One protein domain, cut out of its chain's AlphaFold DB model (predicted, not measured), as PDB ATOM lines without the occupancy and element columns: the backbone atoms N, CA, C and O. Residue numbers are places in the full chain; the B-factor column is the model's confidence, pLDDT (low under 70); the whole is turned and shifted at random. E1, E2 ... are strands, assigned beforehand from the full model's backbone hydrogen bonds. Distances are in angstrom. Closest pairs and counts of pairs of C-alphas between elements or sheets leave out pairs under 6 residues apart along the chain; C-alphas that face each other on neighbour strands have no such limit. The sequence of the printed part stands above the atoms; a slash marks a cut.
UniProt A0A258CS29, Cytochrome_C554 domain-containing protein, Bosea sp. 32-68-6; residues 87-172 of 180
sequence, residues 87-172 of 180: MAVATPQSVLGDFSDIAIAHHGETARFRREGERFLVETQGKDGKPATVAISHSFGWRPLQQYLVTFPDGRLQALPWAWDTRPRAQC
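AT A GLANCE: This is residues 87 to 172 of the 180 residues of the protein "Cytochrome_C554 domain-containing protein" of Bosea sp. 32-68-6 (UniProt A0A258CS29). Two small antiparallel sheets of four strands each lie face to face as a sandwich, with the strands of one crossing those of the other nearly at right angles, at 82 degrees. One sheet is the chain of hairpins E2 E3 E4 E5; the other holds the hairpins of E6, E7 and E8, with short E1 added beside E6. The link between E7 and E8 and the tail after E8 reach toward opposite ends of the longest axis. The printed part has 86 residues, no named helix and eight named strands, E1 to E8 in order, with the orders E1 E6 E7 E8 and E2 E3 E4 E5 across the sheets; the class is all strand. It is compact, with a radius of gyration of the C-alphas of 12.6 A and spans of 38 by 28 by 23 A.

IN THESE COORDINATES: E1, residues 87 to 89, begins at C-alpha 87 (18.583, 5.946, 24.494) and is 7.1 A long. E2 is residues 100 to 106, 18.3 A; E3 is residues 109 to 116, 22.9 A; E4 is residues 119 to 125, 19.2 A. E5, residues 131 to 135, ends at C-alpha 135 (8.425, 5.599, 12.325) and is 13.5 A long. E6 is residues 138 to 140, 6.3 A, and E7 is residues 145 to 151, 20.0 A. E8, residues 157 to 165, is 21.3 A from first to last C-alpha, bends by 70 degrees at residue 161 and ends at C-alpha 165 (23.151, -7.262, 16.717).

HOW THE PARTS SIT: E1 is an edge strand, antiparallel to E6, with N 139 and O 88 2.8 A apart. E2 to E5 form a meander, each strand the antiparallel neighbour of the one before. In the hairpin E2 and E3, N 104 and O 111 are 2.8 A apart; in E3 and E4, N 121 and O 114 are 2.8 A apart; in E4 and E5, N 132 and O 124 are 2.8 A apart. This sheet is twisted, its C-alphas up to 4.4 A off its best plane. E5 runs on into E6 across a break of 2 residues, at 93 degrees, from one sheet to the other. E6, E7 and E8 form a second meander: N 140 and O 147 are 2.8 A apart, and N 164 and O 146 are 2.8 A apart. Between the sheets, the closest C-alphas of E5 and E7 are those of Ala 135 and Val 150, 6.6 A apart. E3 and E8 are only just apart, closest 8.5 A.

THE WHOLE: The two C-alphas farthest apart are those of Asp 154 and Ala 170, 41.0 A. The printed part has no cut. No link is long; E1 to E2, with 10 residues between them, is short, and the others are tight. The mean pLDDT of the printed part is 91.3, and no printed residue is under 70.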
ATOM      1  N   MET A  87      19.807   5.505  25.142       94.81
ATOM      2  CA  MET A  87      18.583   5.946  24.494       94.81
ATOM      3  C   MET A  87      18.869   7.240  23.746       94.81
ATOM      4  O   MET A  87      19.273   8.232  24.347       94.81
ATOM      5  N   ALA A  88      18.664   7.231  22.434       93.75
ATOM      6  CA  ALA A  88      18.917   8.390  21.588       93.75
ATOM      7  C   ALA A  88      17.817   8.536  20.542       93.75
ATOM      8  O   ALA A  88      17.329   7.536  20.011       93.75
ATOM      9  N   VAL A  89      17.459   9.782  20.218       94.69
ATOM     10  CA  VAL A  89      16.584  10.096  19.079       94.69
ATOM     11  C   VAL A  89      17.123   9.405  17.833       94.69
ATOM     12  O   VAL A  89      18.334   9.399  17.610       94.69
ATOM     13  N   ALA A  90      16.240   8.800  17.041       96.00
ATOM     14  CA  ALA A  90      16.621   8.090  15.831       96.00
ATOM     15  C   ALA A  90      17.138   9.068  14.767       96.00
ATOM     16  O   ALA A  90      16.391   9.882  14.231       96.00
ATOM     17  N   THR A  91      18.430   8.970  14.469       95.75
ATOM     18  CA  THR A  91      19.132   9.724  13.430       95.75
ATOM     19  C   THR A  91      20.141   8.798  12.743       95.75
ATOM     20  O   THR A  91      20.445   7.720  13.265       95.75
ATOM     21  N   PRO A  92      20.731   9.198  11.604       95.56
ATOM     22  CA  PRO A  92      21.780   8.413  10.946       95.56
ATOM     23  C   PRO A  92      23.013   8.138  11.806       95.56
ATOM     24  O   PRO A  92      23.775   7.231  11.494       95.56
ATOM     25  N   GLN A  93      23.230   8.919  12.865       93.88
ATOM     26  CA  GLN A  93      24.357   8.761  13.780       93.88
ATOM     27  C   GLN A  93      24.037   7.827  14.956       93.88
ATOM     28  O   GLN A  93      24.957   7.249  15.530       93.88
ATOM     29  N   SER A  94      22.764   7.694  15.338       95.38
ATOM     30  CA  SER A  94      22.345   6.891  16.494       95.38
ATOM     31  C   SER A  94      21.789   5.518  16.112       95.38
ATOM     32  O   SER A  94      21.878   4.582  16.908       95.38
ATOM     33  N   VAL A  95      21.244   5.368  14.900       96.62
ATOM     34  CA  VAL A  95      20.719   4.094  14.398       96.62
ATOM     35  C   VAL A  95      21.845   3.270  13.777       96.62
ATOM     36  O   VAL A  95      22.398   3.619  12.740       96.62
ATOM     37  N   LEU A  96      22.158   2.147  14.419       95.38
ATOM     38  CA  LEU A  96      23.193   1.192  14.009       95.38
ATOM     39  C   LEU A  96      22.653   0.038  13.150       95.38
ATOM     40  O   LEU A  96      23.434  -0.761  12.631       95.38
ATOM     41  N   GLY A  97      21.329  -0.083  13.050       93.88
ATOM     42  CA  GLY A  97      20.655  -1.126  12.287       93.88
ATOM     43  C   GLY A  97      20.652  -0.860  10.791       93.88
ATOM     44  O   GLY A  97      20.810   0.274  10.340       93.88
ATOM     45  N   ASP A  98      20.433  -1.917  10.018       93.81
ATOM     46  CA  ASP A  98      20.301  -1.815   8.571       93.81
ATOM     47  C   ASP A  98      18.856  -1.481   8.172       93.81
ATOM     48  O   ASP A  98      17.924  -2.239   8.433       93.81
ATOM     49  N   PHE A  99      18.691  -0.324   7.534       95.94
ATOM     50  CA  PHE A  99      17.431   0.173   6.977       95.94
ATOM     51  C   PHE A  99      17.551   0.398   5.463       95.94
ATOM     52  O   PHE A  99      16.870   1.257   4.899       95.94
ATOM     53  N   SER A 100      18.426  -0.360   4.793       95.69
ATOM     54  CA  SER A 100      18.644  -0.324   3.339       95.69
ATOM     55  C   SER A 100      17.545  -1.018   2.527       95.69
ATOM     56  O   SER A 100      17.780  -1.421   1.393       95.69
ATOM     57  N   ASP A 101      16.339  -1.096   3.091       95.69
ATOM     58  CA  ASP A 101      15.188  -1.800   2.542       95.69
ATOM     59  C   ASP A 101      15.268  -3.333   2.660       95.69
ATOM     60  O   ASP A 101      15.168  -4.076   1.683       95.69
ATOM     61  N   ILE A 102      15.445  -3.819   3.892       94.25
ATOM     62  CA  ILE A 102      15.593  -5.250   4.183       94.25
ATOM     63  C   ILE A 102      14.336  -5.840   4.821       94.25
ATOM     64  O   ILE A 102      13.713  -5.227   5.688       94.25
ATOM     65  N   ALA A 103      13.986  -7.064   4.428       92.62
ATOM     66  CA  ALA A 103      12.929  -7.851   5.053       92.62
ATOM     67  C   ALA A 103      13.528  -8.934   5.957       92.62
ATOM     68  O   ALA A 103      14.444  -9.661   5.568       92.62
ATOM     69  N   ILE A 104      12.990  -9.055   7.164       89.62
ATOM     70  CA  ILE A 104      13.412 -10.012   8.182       89.62
ATOM     71  C   ILE A 104      12.205 -10.834   8.610       89.62
ATOM     72  O   ILE A 104      11.108 -10.303   8.767       89.62
ATOM     73  N   ALA A 105      12.429 -12.131   8.822       88.38
ATOM     74  CA  ALA A 105      11.457 -13.045   9.396       88.38
ATOM     75  C   ALA A 105      12.057 -13.720  10.635       88.38
ATOM     76  O   ALA A 105      13.158 -14.273  10.571       88.38
ATOM     77  N   HIS A 106      11.343 -13.688  11.757       83.56
ATOM     78  CA  HIS A 106      11.770 -14.313  13.006       83.56
ATOM     79  C   HIS A 106      10.547 -14.775  13.799       83.56
ATOM     80  O   HIS A 106       9.568 -14.048  13.890       83.56
ATOM     81  N   HIS A 107      10.581 -15.998  14.338       83.88
ATOM     82  CA  HIS A 107       9.478 -16.583  15.119       83.88
ATOM     83  C   HIS A 107       8.072 -16.475  14.480       83.88
ATOM     84  O   HIS A 107       7.074 -16.393  15.182       83.88
ATOM     85  N   GLY A 108       7.980 -16.525  13.145       84.19
ATOM     86  CA  GLY A 108       6.701 -16.430  12.422       84.19
ATOM     87  C   GLY A 108       6.200 -14.999  12.196       84.19
ATOM     88  O   GLY A 108       5.188 -14.816  11.527       84.19
ATOM     89  N   GLU A 109       6.926 -13.996  12.682       86.81
ATOM     90  CA  GLU A 109       6.686 -12.585  12.398       86.81
ATOM     91  C   GLU A 109       7.616 -12.097  11.288       86.81
ATOM     92  O   GLU A 109       8.730 -12.603  11.112       86.81
ATOM     93  N   THR A 110       7.170 -11.083  10.549       90.31
ATOM     94  CA  THR A 110       7.965 -10.422   9.513       90.31
ATOM     95  C   THR A 110       7.986  -8.923   9.732       90.31
ATOM     96  O   THR A 110       6.949  -8.337  10.054       90.31
ATOM     97  N   ALA A 111       9.128  -8.300   9.465       93.06
ATOM     98  CA  ALA A 111       9.235  -6.855   9.382       93.06
ATOM     99  C   ALA A 111      10.125  -6.417   8.223       93.06
ATOM    100  O   ALA A 111      11.070  -7.116   7.852       93.06
ATOM    101  N   ARG A 112       9.831  -5.243   7.666       95.12
ATOM    102  CA  ARG A 112      10.652  -4.592   6.642       95.12
ATOM    103  C   ARG A 112      11.190  -3.269   7.168       95.12
ATOM    104  O   ARG A 112      10.418  -2.424   7.612       95.12
ATOM    105  N   PHE A 113      12.504  -3.105   7.122       96.12
ATOM    106  CA  PHE A 113      13.236  -1.967   7.671       96.12
ATOM    107  C   PHE A 113      13.728  -1.098   6.523       96.12
ATOM    108  O   PHE A 113      14.509  -1.548   5.685       96.12
ATOM    109  N   ARG A 114      13.272   0.154   6.482       96.69
ATOM    110  CA  ARG A 114      13.578   1.086   5.393       96.69
ATOM    111  C   ARG A 114      13.813   2.498   5.902       96.69
ATOM    112  O   ARG A 114      13.215   2.922   6.888       96.69
ATOM    113  N   ARG A 115      14.669   3.246   5.213       95.62
ATOM    114  CA  ARG A 115      14.955   4.651   5.513       95.62
ATOM    115  C   ARG A 115      14.356   5.562   4.440       95.62
ATOM    116  O   ARG A 115      14.504   5.306   3.251       95.62
ATOM    117  N   GLU A 116      13.714   6.647   4.865       94.62
ATOM    118  CA  GLU A 116      13.213   7.726   4.005       94.62
ATOM    119  C   GLU A 116      13.810   9.064   4.458       94.62
ATOM    120  O   GLU A 116      13.356   9.660   5.439       94.62
ATOM    121  N   GLY A 117      14.834   9.552   3.751       92.94
ATOM    122  CA  GLY A 117      15.577  10.739   4.182       92.94
ATOM    123  C   GLY A 117      16.214  10.495   5.550       92.94
ATOM    124  O   GLY A 117      17.014   9.580   5.696       92.94
ATOM    125  N   GLU A 118      15.824  11.262   6.565       92.50
ATOM    126  CA  GLU A 118      16.301  11.096   7.948       92.50
ATOM    127  C   GLU A 118      15.415  10.170   8.798       92.50
ATOM    128  O   GLU A 118      15.738   9.888   9.949       92.50
ATOM    129  N   ARG A 119      14.293   9.685   8.251       93.56
ATOM    130  CA  ARG A 119      13.328   8.862   8.989       93.56
ATOM    131  C   ARG A 119      13.625   7.380   8.828       93.56
ATOM    132  O   ARG A 119      13.816   6.898   7.713       93.56
ATOM    133  N   PHE A 120      13.567   6.654   9.936       96.81
ATOM    134  CA  PHE A 120      13.689   5.201   9.984       96.81
ATOM    135  C   PHE A 120      12.303   4.594  10.157       96.81
ATOM    136  O   PHE A 120      11.580   4.957  11.083       96.81
ATOM    137  N   LEU A 121      11.915   3.707   9.248       96.56
ATOM    138  CA  LEU A 121      10.575   3.144   9.168       96.56
ATOM    139  C   LEU A 121      10.634   1.624   9.286       96.56
ATOM    140  O   LEU A 121      11.523   0.979   8.724       96.56
ATOM    141  N   VAL A 122       9.648   1.065   9.981       95.38
ATOM    142  CA  VAL A 122       9.436  -0.378  10.082       95.38
ATOM    143  C   VAL A 122       8.023  -0.697   9.627       95.38
ATOM    144  O   VAL A 122       7.055  -0.173  10.176       95.38
ATOM    145  N   GLU A 123       7.902  -1.557   8.624       94.75
ATOM    146  CA  GLU A 123       6.638  -2.199   8.270       94.75
ATOM    147  C   GLU A 123       6.525  -3.486   9.086       94.75
ATOM    148  O   GLU A 123       7.399  -4.344   8.997       94.75
ATOM    149  N   THR A 124       5.492  -3.606   9.914       89.94
ATOM    150  CA  THR A 124       5.276  -4.727  10.842       89.94
ATOM    151  C   THR A 124       3.780  -4.979  11.019       89.94
ATOM    152  O   THR A 124       2.959  -4.176  10.580       89.94
ATOM    153  N   GLN A 125       3.397  -6.071  11.678       86.19
ATOM    154  CA  GLN A 125       1.999  -6.294  12.047       86.19
ATOM    155  C   GLN A 125       1.532  -5.256  13.078       86.19
ATOM    156  O   GLN A 125       2.168  -5.048  14.112       86.19
ATOM    157  N   GLY A 126       0.418  -4.593  12.781       81.31
ATOM    158  CA  GLY A 126      -0.294  -3.699  13.683       81.31
ATOM    159  C   GLY A 126      -1.156  -4.461  14.688       81.31
ATOM    160  O   GLY A 126      -1.334  -5.677  14.609       81.31
ATOM    161  N   LYS A 127      -1.750  -3.725  15.635       78.81
ATOM    162  CA  LYS A 127      -2.614  -4.291  16.691       78.81
ATOM    163  C   LYS A 127      -3.831  -5.063  16.161       78.81
ATOM    164  O   LYS A 127      -4.399  -5.875  16.878       78.81
ATOM    165  N   ASP A 128      -4.262  -4.758  14.940       82.81
ATOM    166  CA  ASP A 128      -5.393  -5.378  14.249       82.81
ATOM    167  C   ASP A 128      -4.966  -6.555  13.352       82.81
ATOM    168  O   ASP A 128      -5.781  -7.080  12.596       82.81
ATOM    169  N   GLY A 129      -3.693  -6.960  13.423       81.19
ATOM    170  CA  GLY A 129      -3.120  -8.031  12.611       81.19
ATOM    171  C   GLY A 129      -2.906  -7.656  11.144       81.19
ATOM    172  O   GLY A 129      -2.624  -8.543  10.337       81.19
ATOM    173  N   LYS A 130      -3.056  -6.373  10.785       85.25
ATOM    174  CA  LYS A 130      -2.774  -5.863   9.440       85.25
ATOM    175  C   LYS A 130      -1.391  -5.215   9.389       85.25
ATOM    176  O   LYS A 130      -0.954  -4.650  10.391       85.25
ATOM    177  N   PRO A 131      -0.726  -5.198   8.224       86.06
ATOM    178  CA  PRO A 131       0.523  -4.467   8.064       86.06
ATOM    179  C   PRO A 131       0.362  -2.976   8.393       86.06
ATOM    180  O   PRO A 131      -0.549  -2.307   7.904       86.06
ATOM    181  N   ALA A 132       1.287  -2.448   9.186       89.44
ATOM    182  CA  ALA A 132       1.393  -1.046   9.550       89.44
ATOM    183  C   ALA A 132       2.836  -0.573   9.358       89.44
ATOM    184  O   ALA A 132       3.784  -1.281   9.695       89.44
ATOM    185  N   THR A 133       3.006   0.640   8.832       92.62
ATOM    186  CA  THR A 133       4.304   1.325   8.817       92.62
ATOM    187  C   THR A 133       4.380   2.249  10.020       92.62
ATOM    188  O   THR A 133       3.519   3.109  10.178       92.62
ATOM    189  N   VAL A 134       5.420   2.114  10.834       92.44
ATOM    190  CA  VAL A 134       5.678   3.000  11.973       92.44
ATOM    191  C   VAL A 134       7.046   3.652  11.835       92.44
ATOM    192  O   VAL A 134       7.999   3.018  11.380       92.44
ATOM    193  N   ALA A 135       7.143   4.922  12.224       94.56
ATOM    194  CA  ALA A 135       8.425   5.599  12.325       94.56
ATOM    195  C   ALA A 135       9.079   5.288  13.674       94.56
ATOM    196  O   ALA A 135       8.428   5.306  14.718       94.56
ATOM    197  N   ILE A 136      10.375   5.003  13.654       95.62
ATOM    198  CA  ILE A 136      11.164   4.849  14.871       95.62
ATOM    199  C   ILE A 136      11.446   6.238  15.423       95.62
ATOM    200  O   ILE A 136      11.973   7.097  14.718       95.62
ATOM    201  N   SER A 137      11.125   6.436  16.697       95.94
ATOM    202  CA  SER A 137      11.420   7.679  17.399       95.94
ATOM    203  C   SER A 137      12.781   7.626  18.087       95.94
ATOM    204  O   SER A 137      13.526   8.604  18.060       95.94
ATOM    205  N   HIS A 138      13.146   6.480  18.668       96.38
ATOM    206  CA  HIS A 138      14.403   6.331  19.397       96.38
ATOM    207  C   HIS A 138      15.081   4.994  19.110       96.38
ATOM    208  O   HIS A 138      14.434   3.962  18.934       96.38
ATOM    209  N   SER A 139      16.408   5.019  19.136       96.75
ATOM    210  CA  SER A 139      17.217   3.836  19.407       96.75
ATOM    211  C   SER A 139      17.265   3.579  20.914       96.75
ATOM    212  O   SER A 139      17.221   4.518  21.716       96.75
ATOM    213  N   PHE A 140      17.336   2.308  21.293       96.50
ATOM    214  CA  PHE A 140      17.437   1.870  22.678       96.50
ATOM    215  C   PHE A 140      18.465   0.744  22.801       96.50
ATOM    216  O   PHE A 140      18.390  -0.267  22.108       96.50
ATOM    217  N   GLY A 141      19.446   0.924  23.673       95.00
ATOM    218  CA  GLY A 141      20.673   0.141  23.684       95.00
ATOM    219  C   GLY A 141      21.699   0.620  22.652       95.00
ATOM    220  O   GLY A 141      21.430   1.447  21.778       95.00
ATOM    221  N   TRP A 142      22.912   0.084  22.777       93.75
ATOM    222  CA  TRP A 142      24.046   0.433  21.922       93.75
ATOM    223  C   TRP A 142      24.818  -0.817  21.491       93.75
ATOM    224  O   TRP A 142      24.853  -1.169  20.312       93.75
ATOM    225  N   ARG A 143      25.411  -1.543  22.446       92.31
ATOM    226  CA  ARG A 143      26.100  -2.818  22.208       92.31
ATOM    227  C   ARG A 143      25.779  -3.823  23.318       92.31
ATOM    228  O   ARG A 143      25.611  -3.407  24.461       92.31
ATOM    229  N   PRO A 144      25.722  -5.136  23.013       92.75
ATOM    230  CA  PRO A 144      25.813  -5.740  21.676       92.75
ATOM    231  C   PRO A 144      24.494  -5.697  20.888       92.75
ATOM    232  O   PRO A 144      24.466  -6.115  19.737       92.75
ATOM    233  N   LEU A 145      23.407  -5.234  21.506       93.75
ATOM    234  CA  LEU A 145      22.086  -5.169  20.895       93.75
ATOM    235  C   LEU A 145      21.581  -3.729  20.892       93.75
ATOM    236  O   LEU A 145      21.728  -3.016  21.887       93.75
ATOM    237  N   GLN A 146      20.956  -3.336  19.787       96.06
ATOM    238  CA  GLN A 146      20.188  -2.104  19.687       96.06
ATOM    239  C   GLN A 146      18.757  -2.430  19.256       96.06
ATOM    240  O   GLN A 146      18.524  -3.028  18.210       96.06
ATOM    241  N   GLN A 147      17.800  -2.045  20.085       95.88
ATOM    242  CA  GLN A 147      16.368  -2.127  19.839       95.88
ATOM    243  C   GLN A 147      15.834  -0.753  19.413       95.88
ATOM    244  O   GLN A 147      16.519   0.268  19.529       95.88
ATOM    245  N   TYR A 148      14.598  -0.722  18.927       96.12
ATOM    246  CA  TYR A 148      13.955   0.491  18.432       96.12
ATOM    247  C   TYR A 148      12.628   0.749  19.135       96.12
ATOM    248  O   TYR A 148      11.842  -0.175  19.367       96.12
ATOM    249  N   LEU A 149      12.389   2.016  19.470       95.69
ATOM    250  CA  LEU A 149      11.173   2.484  20.122       95.69
ATOM    251  C   LEU A 149      10.320   3.293  19.148       95.69
ATOM    252  O   LEU A 149      10.838   4.044  18.317       95.69
ATOM    253  N   VAL A 150       9.007   3.190  19.317       93.81
ATOM    254  CA  VAL A 150       8.023   4.069  18.684       93.81
ATOM    255  C   VAL A 150       7.265   4.835  19.761       93.81
ATOM    256  O   VAL A 150       6.936   4.280  20.810       93.81
ATOM    257  N   THR A 151       6.996   6.114  19.516       92.00
ATOM    258  CA  THR A 151       6.191   6.956  20.413       92.00
ATOM    259  C   THR A 151       4.734   6.905  19.984       92.00
ATOM    260  O   THR A 151       4.454   7.033  18.800       92.00
ATOM    261  N   PHE A 152       3.802   6.745  20.911       88.38
ATOM    262  CA  PHE A 152       2.373   6.885  20.649       88.38
ATOM    263  C   PHE A 152       1.925   8.347  20.792       88.38
ATOM    264  O   PHE A 152       2.585   9.117  21.486       88.38
ATOM    265  N   PRO A 153       0.776   8.739  20.208       85.94
ATOM    266  CA  PRO A 153       0.243  10.099  20.358       85.94
ATOM    267  C   PRO A 153       0.028  10.551  21.812       85.94
ATOM    268  O   PRO A 153       0.037  11.743  22.092       85.94
ATOM    269  N   ASP A 154      -0.149   9.607  22.740       85.06
ATOM    270  CA  ASP A 154      -0.287   9.861  24.181       85.06
ATOM    271  C   ASP A 154       1.059   9.961  24.931       85.06
ATOM    272  O   ASP A 154       1.082  10.048  26.156       85.06
ATOM    273  N   GLY A 155       2.183   9.938  24.207       86.31
ATOM    274  CA  GLY A 155       3.538  10.065  24.746       86.31
ATOM    275  C   GLY A 155       4.159   8.758  25.244       86.31
ATOM    276  O   GLY A 155       5.337   8.749  25.603       86.31
ATOM    277  N   ARG A 156       3.425   7.636  25.255       90.19
ATOM    278  CA  ARG A 156       4.003   6.342  25.646       90.19
ATOM    279  C   ARG A 156       4.999   5.844  24.604       90.19
ATOM    280  O   ARG A 156       4.787   5.995  23.405       90.19
ATOM    281  N   LEU A 157       6.058   5.187  25.067       92.25
ATOM    282  CA  LEU A 157       7.036   4.517  24.214       92.25
ATOM    283  C   LEU A 157       6.782   3.009  24.211       92.25
ATOM    284  O   LEU A 157       6.607   2.404  25.267       92.25
ATOM    285  N   GLN A 158       6.807   2.404  23.027       92.56
ATOM    286  CA  GLN A 158       6.745   0.956  22.849       92.56
ATOM    287  C   GLN A 158       8.014   0.473  22.168       92.56
ATOM    288  O   GLN A 158       8.392   0.979  21.112       92.56
ATOM    289  N   ALA A 159       8.631  -0.549  22.748       93.88
ATOM    290  CA  ALA A 159       9.729  -1.245  22.109       93.88
ATOM    291  C   ALA A 159       9.193  -2.219  21.057       93.88
ATOM    292  O   ALA A 159       8.294  -3.016  21.341       93.88
ATOM    293  N   LEU A 160       9.729  -2.147  19.841       91.81
ATOM    294  CA  LEU A 160       9.435  -3.123  18.796       91.81
ATOM    295  C   LEU A 160      10.106  -4.461  19.141       91.81
ATOM    296  O   LEU A 160      11.189  -4.441  19.728       91.81
ATOM    297  N   PRO A 161       9.548  -5.621  18.751       89.38
ATOM    298  CA  PRO A 161      10.098  -6.943  19.082       89.38
ATOM    299  C   PRO A 161      11.381  -7.289  18.297       89.38
ATOM    300  O   PRO A 161      11.749  -8.451  18.150       89.38
ATOM    301  N   TRP A 162      12.076  -6.275  17.786       90.50
ATOM    302  CA  TRP A 162      13.195  -6.399  16.874       90.50
ATOM    303  C   TRP A 162      14.438  -5.752  17.480       90.50
ATOM    304  O   TRP A 162      14.447  -4.551  17.751       90.50
ATOM    305  N   ALA A 163      15.495  -6.543  17.663       92.44
ATOM    306  CA  ALA A 163      16.795  -6.067  18.119       92.44
ATOM    307  C   ALA A 163      17.880  -6.404  17.091       92.44
ATOM    308  O   ALA A 163      17.967  -7.528  16.589       92.44
ATOM    309  N   TRP A 164      18.711  -5.412  16.799       92.25
ATOM    310  CA  TRP A 164      19.845  -5.504  15.899       92.25
ATOM    311  C   TRP A 164      21.112  -5.895  16.658       92.25
ATOM    312  O   TRP A 164      21.451  -5.256  17.656       92.25
ATOM    313  N   ASP A 165      21.831  -6.914  16.181       92.94
ATOM    314  CA  ASP A 165      23.151  -7.262  16.717       92.94
ATOM    315  C   ASP A 165      24.219  -6.342  16.126       92.94
ATOM    316  O   ASP A 165      24.539  -6.412  14.939       92.94
ATOM    317  N   THR A 166      24.789  -5.476  16.958       90.75
ATOM    318  CA  THR A 166      25.785  -4.488  16.527       90.75
ATOM    319  C   THR A 166      27.195  -5.071  16.435       90.75
ATOM    320  O   THR A 166      28.130  -4.377  16.029       90.75
ATOM    321  N   ARG A 167      27.382  -6.355  16.774       90.38
ATOM    322  CA  ARG A 167      28.676  -7.037  16.660       90.38
ATOM    323  C   ARG A 167      28.985  -7.467  15.218       90.38
ATOM    324  O   ARG A 167      28.101  -7.602  14.365       90.38
ATOM    325  N   PRO A 168      30.264  -7.760  14.919       85.00
ATOM    326  CA  PRO A 168      30.633  -8.461  13.696       85.00
ATOM    327  C   PRO A 168      29.917  -9.810  13.581       85.00
ATOM    328  O   PRO A 168      29.730 -10.510  14.573       85.00
ATOM    329  N   ARG A 169      29.592 -10.217  12.346       77.88
ATOM    330  CA  ARG A 169      28.791 -11.418  12.048       77.88
ATOM    331  C   ARG A 169      29.307 -12.689  12.725       77.88
ATOM    332  O   ARG A 169      28.511 -13.494  13.191       77.88
ATOM    333  N   ALA A 170      30.627 -12.850  12.806       81.94
ATOM    334  CA  ALA A 170      31.266 -14.005  13.436       81.94
ATOM    335  C   ALA A 170      30.956 -14.151  14.942       81.94
ATOM    336  O   ALA A 170      31.200 -15.208  15.510       81.94
ATOM    337  N   GLN A 171      30.433 -13.102  15.585       80.31
ATOM    338  CA  GLN A 171      30.161 -13.036  17.022       80.31
ATOM    339  C   GLN A 171      28.663 -12.889  17.339       80.31
ATOM    340  O   GLN A 171      28.299 -12.750  18.508       80.31
ATOM    341  N   CYS A 172      27.795 -12.879  16.323       70.19
ATOM    342  CA  CYS A 172      26.366 -12.659  16.517       70.19
ATOM    343  C   CYS A 172      25.689 -13.876  17.155       70.19
ATOM    344  O   CYS A 172      25.954 -15.027  16.798       70.19
TER     345      CYS A 172